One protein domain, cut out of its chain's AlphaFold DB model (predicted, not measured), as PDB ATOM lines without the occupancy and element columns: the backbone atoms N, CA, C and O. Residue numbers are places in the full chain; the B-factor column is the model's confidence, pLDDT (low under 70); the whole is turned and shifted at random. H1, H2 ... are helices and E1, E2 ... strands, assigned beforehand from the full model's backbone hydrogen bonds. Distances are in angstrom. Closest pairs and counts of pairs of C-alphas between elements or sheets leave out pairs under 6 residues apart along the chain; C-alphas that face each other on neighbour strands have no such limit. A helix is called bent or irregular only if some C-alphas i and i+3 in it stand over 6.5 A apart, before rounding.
ATOM      1  N   GLU A  11     134.696  96.114  33.211       93.19
ATOM      2  CA  GLU A  11     135.682  95.030  33.143       93.19
ATOM      3  C   GLU A  11     136.968  95.465  32.419       93.19
ATOM      4  O   GLU A  11     138.068  95.122  32.852       93.19
ATOM      5  N   ASP A  12     136.858  96.302  31.378       94.38
ATOM      6  CA  ASP A  12     138.026  96.893  30.710       94.38
ATOM      7  C   ASP A  12     138.827  97.778  31.674       94.38
ATOM      8  O   ASP A  12     140.060  97.729  31.703       94.38
ATOM      9  N   LEU A  13     138.137  98.570  32.500       95.19
ATOM     10  CA  LEU A  13     138.774  99.396  33.526       95.19
ATOM     11  C   LEU A  13     139.420  98.546  34.623       95.19
ATOM     12  O   LEU A  13     140.521  98.881  35.064       95.19
ATOM     13  N   VAL A  14     138.781  97.450  35.041       95.00
ATOM     14  CA  VAL A  14     139.365  96.483  35.981       95.00
ATOM     15  C   VAL A  14     140.664  95.931  35.406       95.00
ATOM     16  O   VAL A  14     141.698  96.014  36.067       95.00
ATOM     17  N   TRP A  15     140.649  95.444  34.163       95.31
ATOM     18  CA  TRP A  15     141.834  94.882  33.518       95.31
ATOM     19  C   TRP A  15     142.984  95.892  33.413       95.31
ATOM     20  O   TRP A  15     144.131  95.563  33.712       95.31
ATOM     21  N   LYS A  16     142.689  97.136  33.016       95.56
ATOM     22  CA  LYS A  16     143.708  98.182  32.816       95.56
ATOM     23  C   LYS A  16     144.340  98.679  34.116       95.56
ATOM     24  O   LYS A  16     145.515  99.037  34.110       95.56
ATOM     25  N   ASN A  17     143.564  98.753  35.197       95.94
ATOM     26  CA  ASN A  17     143.975  99.443  36.423       95.94
ATOM     27  C   ASN A  17     144.357  98.498  37.570       95.94
ATOM     28  O   ASN A  17     144.937  98.944  38.561       95.94
ATOM     29  N   THR A  18     144.042  97.208  37.461       95.62
ATOM     30  CA  THR A  18     144.349  96.230  38.507       95.62
ATOM     31  C   THR A  18     145.802  95.754  38.397       95.62
ATOM     32  O   THR A  18     146.228  95.339  37.316       95.62
ATOM     33  N   PRO A  19     146.572  95.749  39.503       95.94
ATOM     34  CA  PRO A  19     147.900  95.144  39.526       95.94
ATOM     35  C   PRO A  19     147.874  93.680  39.072       95.94
ATOM     36  O   PRO A  19     146.989  92.913  39.460       95.94
ATOM     37  N   ALA A  20     148.854  93.272  38.266       96.00
ATOM     38  CA  ALA A  20     148.865  91.955  37.629       96.00
ATOM     39  C   ALA A  20     148.783  90.793  38.637       96.00
ATOM     40  O   ALA A  20     148.149  89.775  38.367       96.00
ATOM     41  N   GLU A  21     149.358  90.961  39.826       95.50
ATOM     42  CA  GLU A  21     149.325  89.996  40.925       95.50
ATOM     43  C   GLU A  21     147.932  89.762  41.524       95.50
ATOM     44  O   GLU A  21     147.757  88.813  42.281       95.50
ATOM     45  N   LYS A  22     146.941  90.601  41.203       95.69
ATOM     46  CA  LYS A  22     145.539  90.424  41.606       95.69
ATOM     47  C   LYS A  22     144.681  89.798  40.506       95.69
ATOM     48  O   LYS A  22     143.632  89.234  40.806       95.69
ATOM     49  N   LEU A  23     145.131  89.846  39.249       96.12
ATOM     50  CA  LEU A  23     144.357  89.385  38.090       96.12
ATOM     51  C   LEU A  23     144.146  87.866  38.051       96.12
ATOM     52  O   LEU A  23     143.273  87.402  37.320       96.12
ATOM     53  N   TRP A  24     144.881  87.082  38.853       96.81
ATOM     54  CA  TRP A  24     144.684  85.627  38.931       96.81
ATOM     55  C   TRP A  24     143.245  85.244  39.286       96.81
ATOM     56  O   TRP A  24     142.787  84.183  38.879       96.81
ATOM     57  N   VAL A  25     142.527  86.100  40.022       97.25
ATOM     58  CA  VAL A  25     141.153  85.824  40.456       97.25
ATOM     59  C   VAL A  25     140.153  85.854  39.291       97.25
ATOM     60  O   VAL A  25     139.099  85.227  39.374       97.25
ATOM     61  N   LEU A  26     140.504  86.533  38.190       96.94
ATOM     62  CA  LEU A  26     139.712  86.580  36.956       96.94
ATOM     63  C   LEU A  26     139.932  85.332  36.078       96.94
ATOM     64  O   LEU A  26     139.139  85.057  35.172       96.94
ATOM     65  N   ASP A  27     140.991  84.562  36.347       98.00
ATOM     66  CA  ASP A  27     141.205  83.243  35.762       98.00
ATOM     67  C   ASP A  27     140.445  82.194  36.584       98.00
ATOM     68  O   ASP A  27     140.806  81.832  37.705       98.00
ATOM     69  N   LYS A  28     139.371  81.670  35.997       98.38
ATOM     70  CA  LYS A  28     138.458  80.716  36.628       98.38
ATOM     71  C   LYS A  28     139.136  79.381  36.961       98.38
ATOM     72  O   LYS A  28     138.684  78.707  37.891       98.38
ATOM     73  N   LEU A  29     140.202  78.992  36.252       98.56
ATOM     74  CA  LEU A  29     140.998  77.807  36.581       98.56
ATOM     75  C   LEU A  29     141.870  78.075  37.810       98.56
ATOM     76  O   LEU A  29     141.855  77.268  38.741       98.56
ATOM     77  N   LEU A  30     142.597  79.196  37.846       98.44
ATOM     78  CA  LEU A  30     143.412  79.554  39.014       98.44
ATOM     79  C   LEU A  30     142.545  79.755  40.258       98.44
ATOM     80  O   LEU A  30     142.867  79.212  41.314       98.44
ATOM     81  N   LEU A  31     141.406  80.435  40.116       98.62
ATOM     82  CA  LEU A  31     140.399  80.577  41.164       98.62
ATOM     83  C   LEU A  31     139.946  79.216  41.704       98.62
ATOM     84  O   LEU A  31     140.045  78.964  42.904       98.62
ATOM     85  N   SER A  32     139.522  78.305  40.822       98.62
ATOM     86  CA  SER A  32     139.089  76.955  41.217       98.62
ATOM     87  C   SER A  32     140.207  76.177  41.918       98.62
ATOM     88  O   SER A  32     139.959  75.468  42.894       98.62
ATOM     89  N   LYS A  33     141.456  76.348  41.464       98.25
ATOM     90  CA  LYS A  33     142.627  75.701  42.060       98.25
ATOM     91  C   LYS A  33     142.921  76.221  43.469       98.25
ATOM     92  O   LYS A  33     143.208  75.409  44.345       98.25
ATOM     93  N   VAL A  34     142.834  77.537  43.691       98.00
ATOM     94  CA  VAL A  34     143.003  78.175  45.013       98.00
ATOM     95  C   VAL A  34     141.909  77.732  45.985       98.00
ATOM     96  O   VAL A  34     142.189  77.482  47.154       98.00
ATOM     97  N   LEU A  35     140.678  77.567  45.497       98.31
ATOM     98  CA  LEU A  35     139.536  77.104  46.291       98.31
ATOM     99  C   LEU A  35     139.558  75.593  46.590       98.31
ATOM    100  O   LEU A  35     138.707  75.102  47.331       98.31
ATOM    101  N   GLY A  36     140.529  74.857  46.040       98.06
ATOM    102  CA  GLY A  36     140.713  73.430  46.300       98.06
ATOM    103  C   GLY A  36     139.750  72.516  45.543       98.06
ATOM    104  O   GLY A  36     139.581  71.362  45.937       98.06
ATOM    105  N   TYR A  37     139.125  73.001  44.470       98.56
ATOM    106  CA  TYR A  37     138.206  72.198  43.666       98.56
ATOM    107  C   TYR A  37     138.943  71.175  42.801       98.56
ATOM    108  O   TYR A  37     140.101  71.357  42.410       98.56
ATOM    109  N   ALA A  38     138.246  70.092  42.460       98.38
ATOM    110  CA  ALA A  38     138.705  69.165  41.439       98.38
ATOM    111  C   ALA A  38     138.567  69.822  40.057       98.38
ATOM    112  O   ALA A  38     137.502  69.802  39.440       98.38
ATOM    113  N   CYS A  39     139.665  70.402  39.576       98.62
ATOM    114  CA  CYS A  39     139.734  71.096  38.296       98.62
ATOM    115  C   CYS A  39     141.072  70.868  37.578       98.62
ATOM    116  O   CYS A  39     142.093  70.574  38.210       98.62
ATOM    117  N   GLY A  40     141.087  71.094  36.267       98.38
ATOM    118  CA  GLY A  40     142.299  71.056  35.457       98.38
ATOM    119  C   GLY A  40     142.103  71.702  34.084       98.38
ATOM    120  O   GLY A  40     140.974  71.770  33.595       98.38
ATOM    121  N   PRO A  41     143.177  72.212  33.458       98.25
ATOM    122  CA  PRO A  41     143.114  72.668  32.074       98.25
ATOM    123  C   PRO A  41     142.859  71.490  31.121       98.25
ATOM    124  O   PRO A  41     143.130  70.333  31.454       98.25
ATOM    125  N   THR A  42     142.383  71.793  29.911       97.56
ATOM    126  CA  THR A  42     142.351  70.843  28.787       97.56
ATOM    127  C   THR A  42     143.682  70.091  28.654       97.56
ATOM    128  O   THR A  42     144.747  70.709  28.634       97.56
ATOM    129  N   GLY A  43     143.616  68.762  28.534       97.31
ATOM    130  CA  GLY A  43     144.778  67.871  28.440       97.31
ATOM    131  C   GLY A  43     145.244  67.276  29.773       97.31
ATOM    132  O   GLY A  43     146.183  66.485  29.778       97.31
ATOM    133  N   ILE A  44     144.605  67.630  30.893       97.31
ATOM    134  CA  ILE A  44     144.800  66.971  32.192       97.31
ATOM    135  C   ILE A  44     143.621  66.048  32.479       97.31
ATOM    136  O   ILE A  44     142.467  66.437  32.279       97.31
ATOM    137  N   ASP A  45     143.917  64.847  32.974       98.00
ATOM    138  CA  ASP A  45     142.900  63.833  33.221       98.00
ATOM    139  C   ASP A  45     141.941  64.214  34.357       98.00
ATOM    140  O   ASP A  45     142.362  64.717  35.405       98.00
ATOM    141  N   VAL A  46     140.656  63.887  34.195       98.19
ATOM    142  CA  VAL A  46     139.700  63.953  35.308       98.19
ATOM    143  C   VAL A  46     139.934  62.807  36.304       98.19
ATOM    144  O   VAL A  46     140.195  61.672  35.900       98.19
ATOM    145  N   PRO A  47     139.791  63.048  37.621       97.44
ATOM    146  CA  PRO A  47     140.096  62.040  38.642       97.44
ATOM    147  C   PRO A  47     139.063  60.906  38.719       97.44
ATOM    148  O   PRO A  47     139.358  59.840  39.257       97.44
ATOM    149  N   LYS A  48     137.839  61.138  38.232       97.25
ATOM    150  CA  LYS A  48     136.752  60.156  38.200       97.25
ATOM    151  C   LYS A  48     135.828  60.426  37.008       97.25
ATOM    152  O   LYS A  48     135.672  61.585  36.634       97.25
ATOM    153  N   PRO A  49     135.178  59.401  36.439       98.19
ATOM    154  CA  PRO A  49     134.129  59.619  35.454       98.19
ATOM    155  C   PRO A  49     132.959  60.408  36.055       98.19
ATOM    156  O   PRO A  49     132.547  60.134  37.187       98.19
ATOM    157  N   GLY A  50     132.409  61.370  35.319       98.19
ATOM    158  CA  GLY A  50     131.265  62.150  35.791       98.19
ATOM    159  C   GLY A  50     130.936  63.363  34.932       98.19
ATOM    160  O   GLY A  50     131.577  63.612  33.913       98.19
ATOM    161  N   TYR A  51     129.935  64.134  35.361       98.25
ATOM    162  CA  TYR A  51     129.648  65.440  34.773       98.25
ATOM    163  C   TYR A  51     130.561  66.516  35.358       98.25
ATOM    164  O   TYR A  51     130.707  66.628  36.574       98.25
ATOM    165  N   TYR A  52     131.111  67.331  34.465       98.62
ATOM    166  CA  TYR A  52     131.966  68.472  34.755       98.62
ATOM    167  C   TYR A  52     131.423  69.709  34.044       98.62
ATOM    168  O   TYR A  52     130.756  69.601  33.007       98.62
ATOM    169  N   ILE A  53     131.722  70.888  34.588       98.38
ATOM    170  CA  ILE A  53     131.601  72.131  33.830       98.38
ATOM    171  C   ILE A  53     132.890  72.332  33.032       98.38
ATOM    172  O   ILE A  53     133.980  72.274  33.592       98.38
ATOM    173  N   VAL A  54     132.762  72.555  31.726       98.44
ATOM    174  CA  VAL A  54     133.863  72.873  30.810       98.44
ATOM    175  C   VAL A  54     133.632  74.276  30.264       98.44
ATOM    176  O   VAL A  54     132.568  74.544  29.707       98.44
ATOM    177  N   ARG A  55     134.580  75.194  30.480       98.12
ATOM    178  CA  ARG A  55     134.440  76.617  30.108       98.12
ATOM    179  C   ARG A  55     135.809  77.292  29.900       98.12
ATOM    180  O   ARG A  55     136.808  76.738  30.363       98.12
ATOM    181  N   PRO A  56     135.885  78.462  29.236       98.06
ATOM    182  CA  PRO A  56     137.134  79.220  29.111       98.06
ATOM    183  C   PRO A  56     137.766  79.542  30.475       98.06
ATOM    184  O   PRO A  56     137.039  79.836  31.428       98.06
ATOM    185  N   CYS A  57     139.102  79.538  30.566       98.00
ATOM    186  CA  CYS A  57     139.814  79.959  31.781       98.00
ATOM    187  C   CYS A  57     139.547  81.439  32.094       98.00
ATOM    188  O   CYS A  57     139.174  81.779  33.211       98.00
ATOM    189  N   VAL A  58     139.663  82.310  31.087       96.44
ATOM    190  CA  VAL A  58     139.399  83.753  31.196       96.44
ATOM    191  C   VAL A  58     138.277  84.130  30.233       96.44
ATOM    192  O   VAL A  58     138.278  83.721  29.073       96.44
ATOM    193  N   ASN A  59     137.313  84.915  30.715       91.81
ATOM    194  CA  ASN A  59     136.223  85.461  29.909       91.81
ATOM    195  C   ASN A  59     135.753  86.793  30.513       91.81
ATOM    196  O   ASN A  59     134.901  86.789  31.398       91.81
ATOM    197  N   ALA A  60     136.300  87.906  30.017       90.31
ATOM    198  CA  ALA A  60     135.943  89.257  30.463       90.31
ATOM    199  C   ALA A  60     134.547  89.708  29.991       90.31
ATOM    200  O   ALA A  60     133.982  90.648  30.534       90.31
ATOM    201  N   LEU A  61     133.949  89.028  29.004       88.94
ATOM    202  CA  LEU A  61     132.570  89.310  28.588       88.94
ATOM    203  C   LEU A  61     131.539  88.753  29.582       88.94
ATOM    204  O   LEU A  61     130.377  89.147  29.528       88.94
ATOM    205  N   GLY A  62     131.934  87.816  30.453       88.12
ATOM    206  CA  GLY A  62     131.040  87.166  31.410       88.12
ATOM    207  C   GLY A  62     129.948  86.316  30.744       88.12
ATOM    208  O   GLY A  62     130.179  85.634  29.739       88.12
ATOM    209  N   LEU A  63     128.746  86.334  31.326       89.75
ATOM    210  CA  LEU A  63     127.502  85.786  30.753       89.75
ATOM    211  C   LEU A  63     127.455  84.261  30.538       89.75
ATOM    212  O   LEU A  63     126.559  83.761  29.862       89.75
ATOM    213  N   GLY A  64     128.398  83.498  31.096       89.06
ATOM    214  CA  GLY A  64     128.454  82.045  30.900       89.06
ATOM    215  C   GLY A  64     128.852  81.617  29.479       89.06
ATOM    216  O   GLY A  64     128.615  80.470  29.092       89.06
ATOM    217  N   LEU A  65     129.460  82.511  28.690       91.62
ATOM    218  CA  LEU A  65     129.918  82.213  27.328       91.62
ATOM    219  C   LEU A  65     130.899  81.032  27.308       91.62
ATOM    220  O   LEU A  65     131.893  81.006  28.033       91.62
ATOM    221  N   GLY A  66     130.610  80.052  26.450       94.38
ATOM    222  CA  GLY A  66     131.425  78.845  26.297       94.38
ATOM    223  C   GLY A  66     131.234  77.798  27.398       94.38
ATOM    224  O   GLY A  66     131.885  76.763  27.350       94.38
ATOM    225  N   ALA A  67     130.354  78.020  28.377       96.50
ATOM    226  CA  ALA A  67     130.113  77.051  29.440       96.50
ATOM    227  C   ALA A  67     129.282  75.850  28.953       96.50
ATOM    228  O   ALA A  67     128.231  76.009  28.328       96.50
ATOM    229  N   GLN A  68     129.748  74.637  29.257       96.88
ATOM    230  CA  GLN A  68     129.109  73.383  28.858       96.88
ATOM    231  C   GLN A  68     129.136  72.359  29.995       96.88
ATOM    232  O   GLN A  68     130.144  72.208  30.679       96.88
ATOM    233  N   LYS A  69     128.044  71.599  30.158       97.44
ATOM    234  CA  LYS A  69     128.023  70.385  30.988       97.44
ATOM    235  C   LYS A  69     128.451  69.200  30.134       97.44
ATOM    236  O   LYS A  69     127.748  68.851  29.186       97.44
ATOM    237  N   ILE A  70     129.579  68.581  30.468       97.81
ATOM    238  CA  ILE A  70     130.160  67.482  29.687       97.81
ATOM    239  C   ILE A  70     130.412  66.292  30.606       97.81
ATOM    240  O   ILE A  70     130.880  66.459  31.731       97.81
ATOM    241  N   TRP A  71     130.079  65.087  30.138       98.19
ATOM    242  CA  TRP A  71     130.535  63.859  30.783       98.19
ATOM    243  C   TRP A  71     131.982  63.584  30.371       98.19
ATOM    244  O   TRP A  71     132.249  63.429  29.180       98.19
ATOM    245  N   LEU A  72     132.896  63.519  31.335       98.19
ATOM    246  CA  LEU A  72     134.315  63.243  31.107       98.19
ATOM    247  C   LEU A  72     134.705  61.925  31.779       98.19
ATOM    248  O   LEU A  72     134.200  61.605  32.854       98.19
ATOM    249  N   ASP A  73     135.611  61.180  31.146       97.25
ATOM    250  CA  ASP A  73     136.215  59.954  31.675       97.25
ATOM    251  C   ASP A  73     137.701  59.917  31.294       97.25
ATOM    252  O   ASP A  73     138.057  59.629  30.151       97.25
ATOM    253  N   LYS A  74     138.551  60.236  32.275       93.19
ATOM    254  CA  LYS A  74     140.004  60.422  32.165       93.19
ATOM    255  C   LYS A  74     140.399  61.479  31.137       93.19
ATOM    256  O   LYS A  74     140.597  62.614  31.539       93.19
ATOM    257  N   ASP A  75     140.471  61.130  29.859       94.75
ATOM    258  CA  ASP A  75     141.049  61.970  28.808       94.75
ATOM    259  C   ASP A  75     140.219  63.240  28.547       94.75
ATOM    260  O   ASP A  75     138.987  63.210  28.472       94.75
ATOM    261  N   THR A  76     140.916  64.365  28.394       97.50
ATOM    262  CA  THR A  76     140.337  65.681  28.085       97.50
ATOM    263  C   THR A  76     141.021  66.370  26.904       97.50
ATOM    264  O   THR A  76     140.789  67.553  26.655       97.50
ATOM    265  N   THR A  77     141.862  65.659  26.146       96.75
ATOM    266  CA  THR A  77     142.600  66.206  24.991       96.75
ATOM    267  C   THR A  77     141.697  66.647  23.834       96.75
ATOM    268  O   THR A  77     142.132  67.401  22.965       96.75
ATOM    269  N   ASN A  78     140.432  66.223  23.834       95.94
ATOM    270  CA  ASN A  78     139.403  66.631  22.880       95.94
ATOM    271  C   ASN A  78     138.725  67.972  23.223       95.94
ATOM    272  O   ASN A  78     137.943  68.471  22.410       95.94
ATOM    273  N   LEU A  79     138.956  68.532  24.415       97.56
ATOM    274  CA  LEU A  79     138.371  69.813  24.810       97.56
ATOM    275  C   LEU A  79     139.062  70.986  24.086       97.56
ATOM    276  O   LEU A  79     140.212  70.864  23.658       97.56
ATOM    277  N   PRO A  80     138.399  72.149  23.941       97.25
ATOM    278  CA  PRO A  80     139.023  73.318  23.327       97.25
ATOM    279  C   PRO A  80     140.261  73.806  24.098       97.25
ATOM    280  O   PRO A  80     140.333  73.716  25.326       97.25
ATOM    281  N   TYR A  81     141.235  74.383  23.393       96.88
ATOM    282  CA  TYR A  81     142.374  75.046  24.034       96.88
ATOM    283  C   TYR A  81     141.933  76.319  24.767       96.88
ATOM    284  O   TYR A  81     141.017  77.014  24.332       96.88
ATOM    285  N   GLY A  82     142.593  76.626  25.889       97.00
ATOM    286  CA  GLY A  82     142.229  77.759  26.752       97.00
ATOM    287  C   GLY A  82     140.968  77.532  27.593       97.00
ATOM    288  O   GLY A  82     140.508  78.459  28.260       97.00
ATOM    289  N   TYR A  83     140.407  76.320  27.566       98.50
ATOM    290  CA  TYR A  83     139.342  75.887  28.463       98.50
ATOM    291  C   TYR A  83     139.913  75.077  29.626       98.50
ATOM    292  O   TYR A  83     141.035  74.561  29.585       98.50
ATOM    293  N   PHE A  84     139.093  74.946  30.660       98.69
ATOM    294  CA  PHE A  84     139.335  74.062  31.785       98.69
ATOM    295  C   PHE A  84     138.058  73.315  32.157       98.69
ATOM    296  O   PHE A  84     136.947  73.743  31.823       98.69
ATOM    297  N   TRP A  85     138.229  72.202  32.861       98.75
ATOM    298  CA  TRP A  85     137.155  71.467  33.510       98.75
ATOM    299  C   TRP A  85     137.187  71.704  35.023       98.75
ATOM    300  O   TRP A  85     138.253  71.854  35.622       98.75
ATOM    301  N   CYS A  86     136.013  71.720  35.651       98.69
ATOM    302  CA  CYS A  86     135.837  71.767  37.102       98.69
ATOM    303  C   CYS A  86     134.685  70.843  37.508       98.69
ATOM    304  O   CYS A  86     133.771  70.599  36.711       98.69
ATOM    305  N   GLU A  87     134.747  70.286  38.717       98.44
ATOM    306  CA  GLU A  87     133.666  69.471  39.262       98.44
ATOM    307  C   GLU A  87     132.322  70.208  39.205       98.44
ATOM    308  O   GLU A  87     132.235  71.433  39.287       98.44
ATOM    309  N   TRP A  88     131.258  69.443  38.987       98.06
ATOM    310  CA  TRP A  88     129.926  70.005  38.843       98.06
ATOM    311  C   TRP A  88     129.349  70.412  40.202       98.06
ATOM    312  O   TRP A  88     129.305  69.601  41.128       98.06
TER     313      TRP A  88
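What this domain is: This is residues 11 to 88 of the 204 residues of an uncharacterized protein of Betaproteobacteria bacterium TMED156 (UniProt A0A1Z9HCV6). A small, strongly twisted four-stranded sheet has a short helix, H3, over one face, while H1 and H2 lead away as a helical arm, of which residues 16 to 22 stick out. The long link from E2 to E3, residues 57 to 67, reaches back towards H1. The printed part has 78 residues, with three named helices followed by four named strands; the sheet order is E1, E4, E2, E3, all antiparallel, and the class is mixed, helices and strands. It is compact, with a radius of gyration of the C-alphas of 13.2 A, yet elongated, spanning 41 by 23 by 19 A.

How they stand to each other: H1, residues 11 to 17, is close to but not clearly touching H2, residues 20 to 26; the closest C-alphas, of Trp 15 and Leu 23, are 7.6 A apart. H2 is only just irregular, with C-alphas 21 and 24 6.7 A apart. H2 and H3, residues 28 to 34, touch only at the corner, and only just, with 3 pairs of C-alphas within 8 A; the closest, of Val 25 and Leu 31, are 5.3 A apart. H3 is on the sheet at a height of 8.6 A; its closest C-alpha pair with E4, residues 83 to 87, is Leu 29 and Phe 84, 6.3 A. E1, residues 39 to 41, pairs with E4 through N 40 and O 85, 3.0 A. E4 pairs with E2, residues 50 to 56, through N 86 and O 53, 2.9 A. E2 and E3, residues 68 to 72, form a hairpin, with N 54 and O 68 2.8 A apart. Every O i to N i+4 pair is within hydrogen-bond range in H1 and H3; H2 has 0 of 3, but 3 of 4 O i to N i+3 pairs.

Where its parts are: H1 begins at C-alpha 11, (135.682, 95.030, 33.143). E2 is 19.2 A long, E4 13.8 A and E3 11.6 A. E4 ends at C-alpha 87, (133.666, 69.471, 39.262).

The domain as a whole: The farthest C-alphas, of Asn 17 and Pro 49, are 41.0 A apart. The printed part has no cut, and the link from E2 to E3 is long. Mean pLDDT of the printed part is 96.6; no printed residue is under 70.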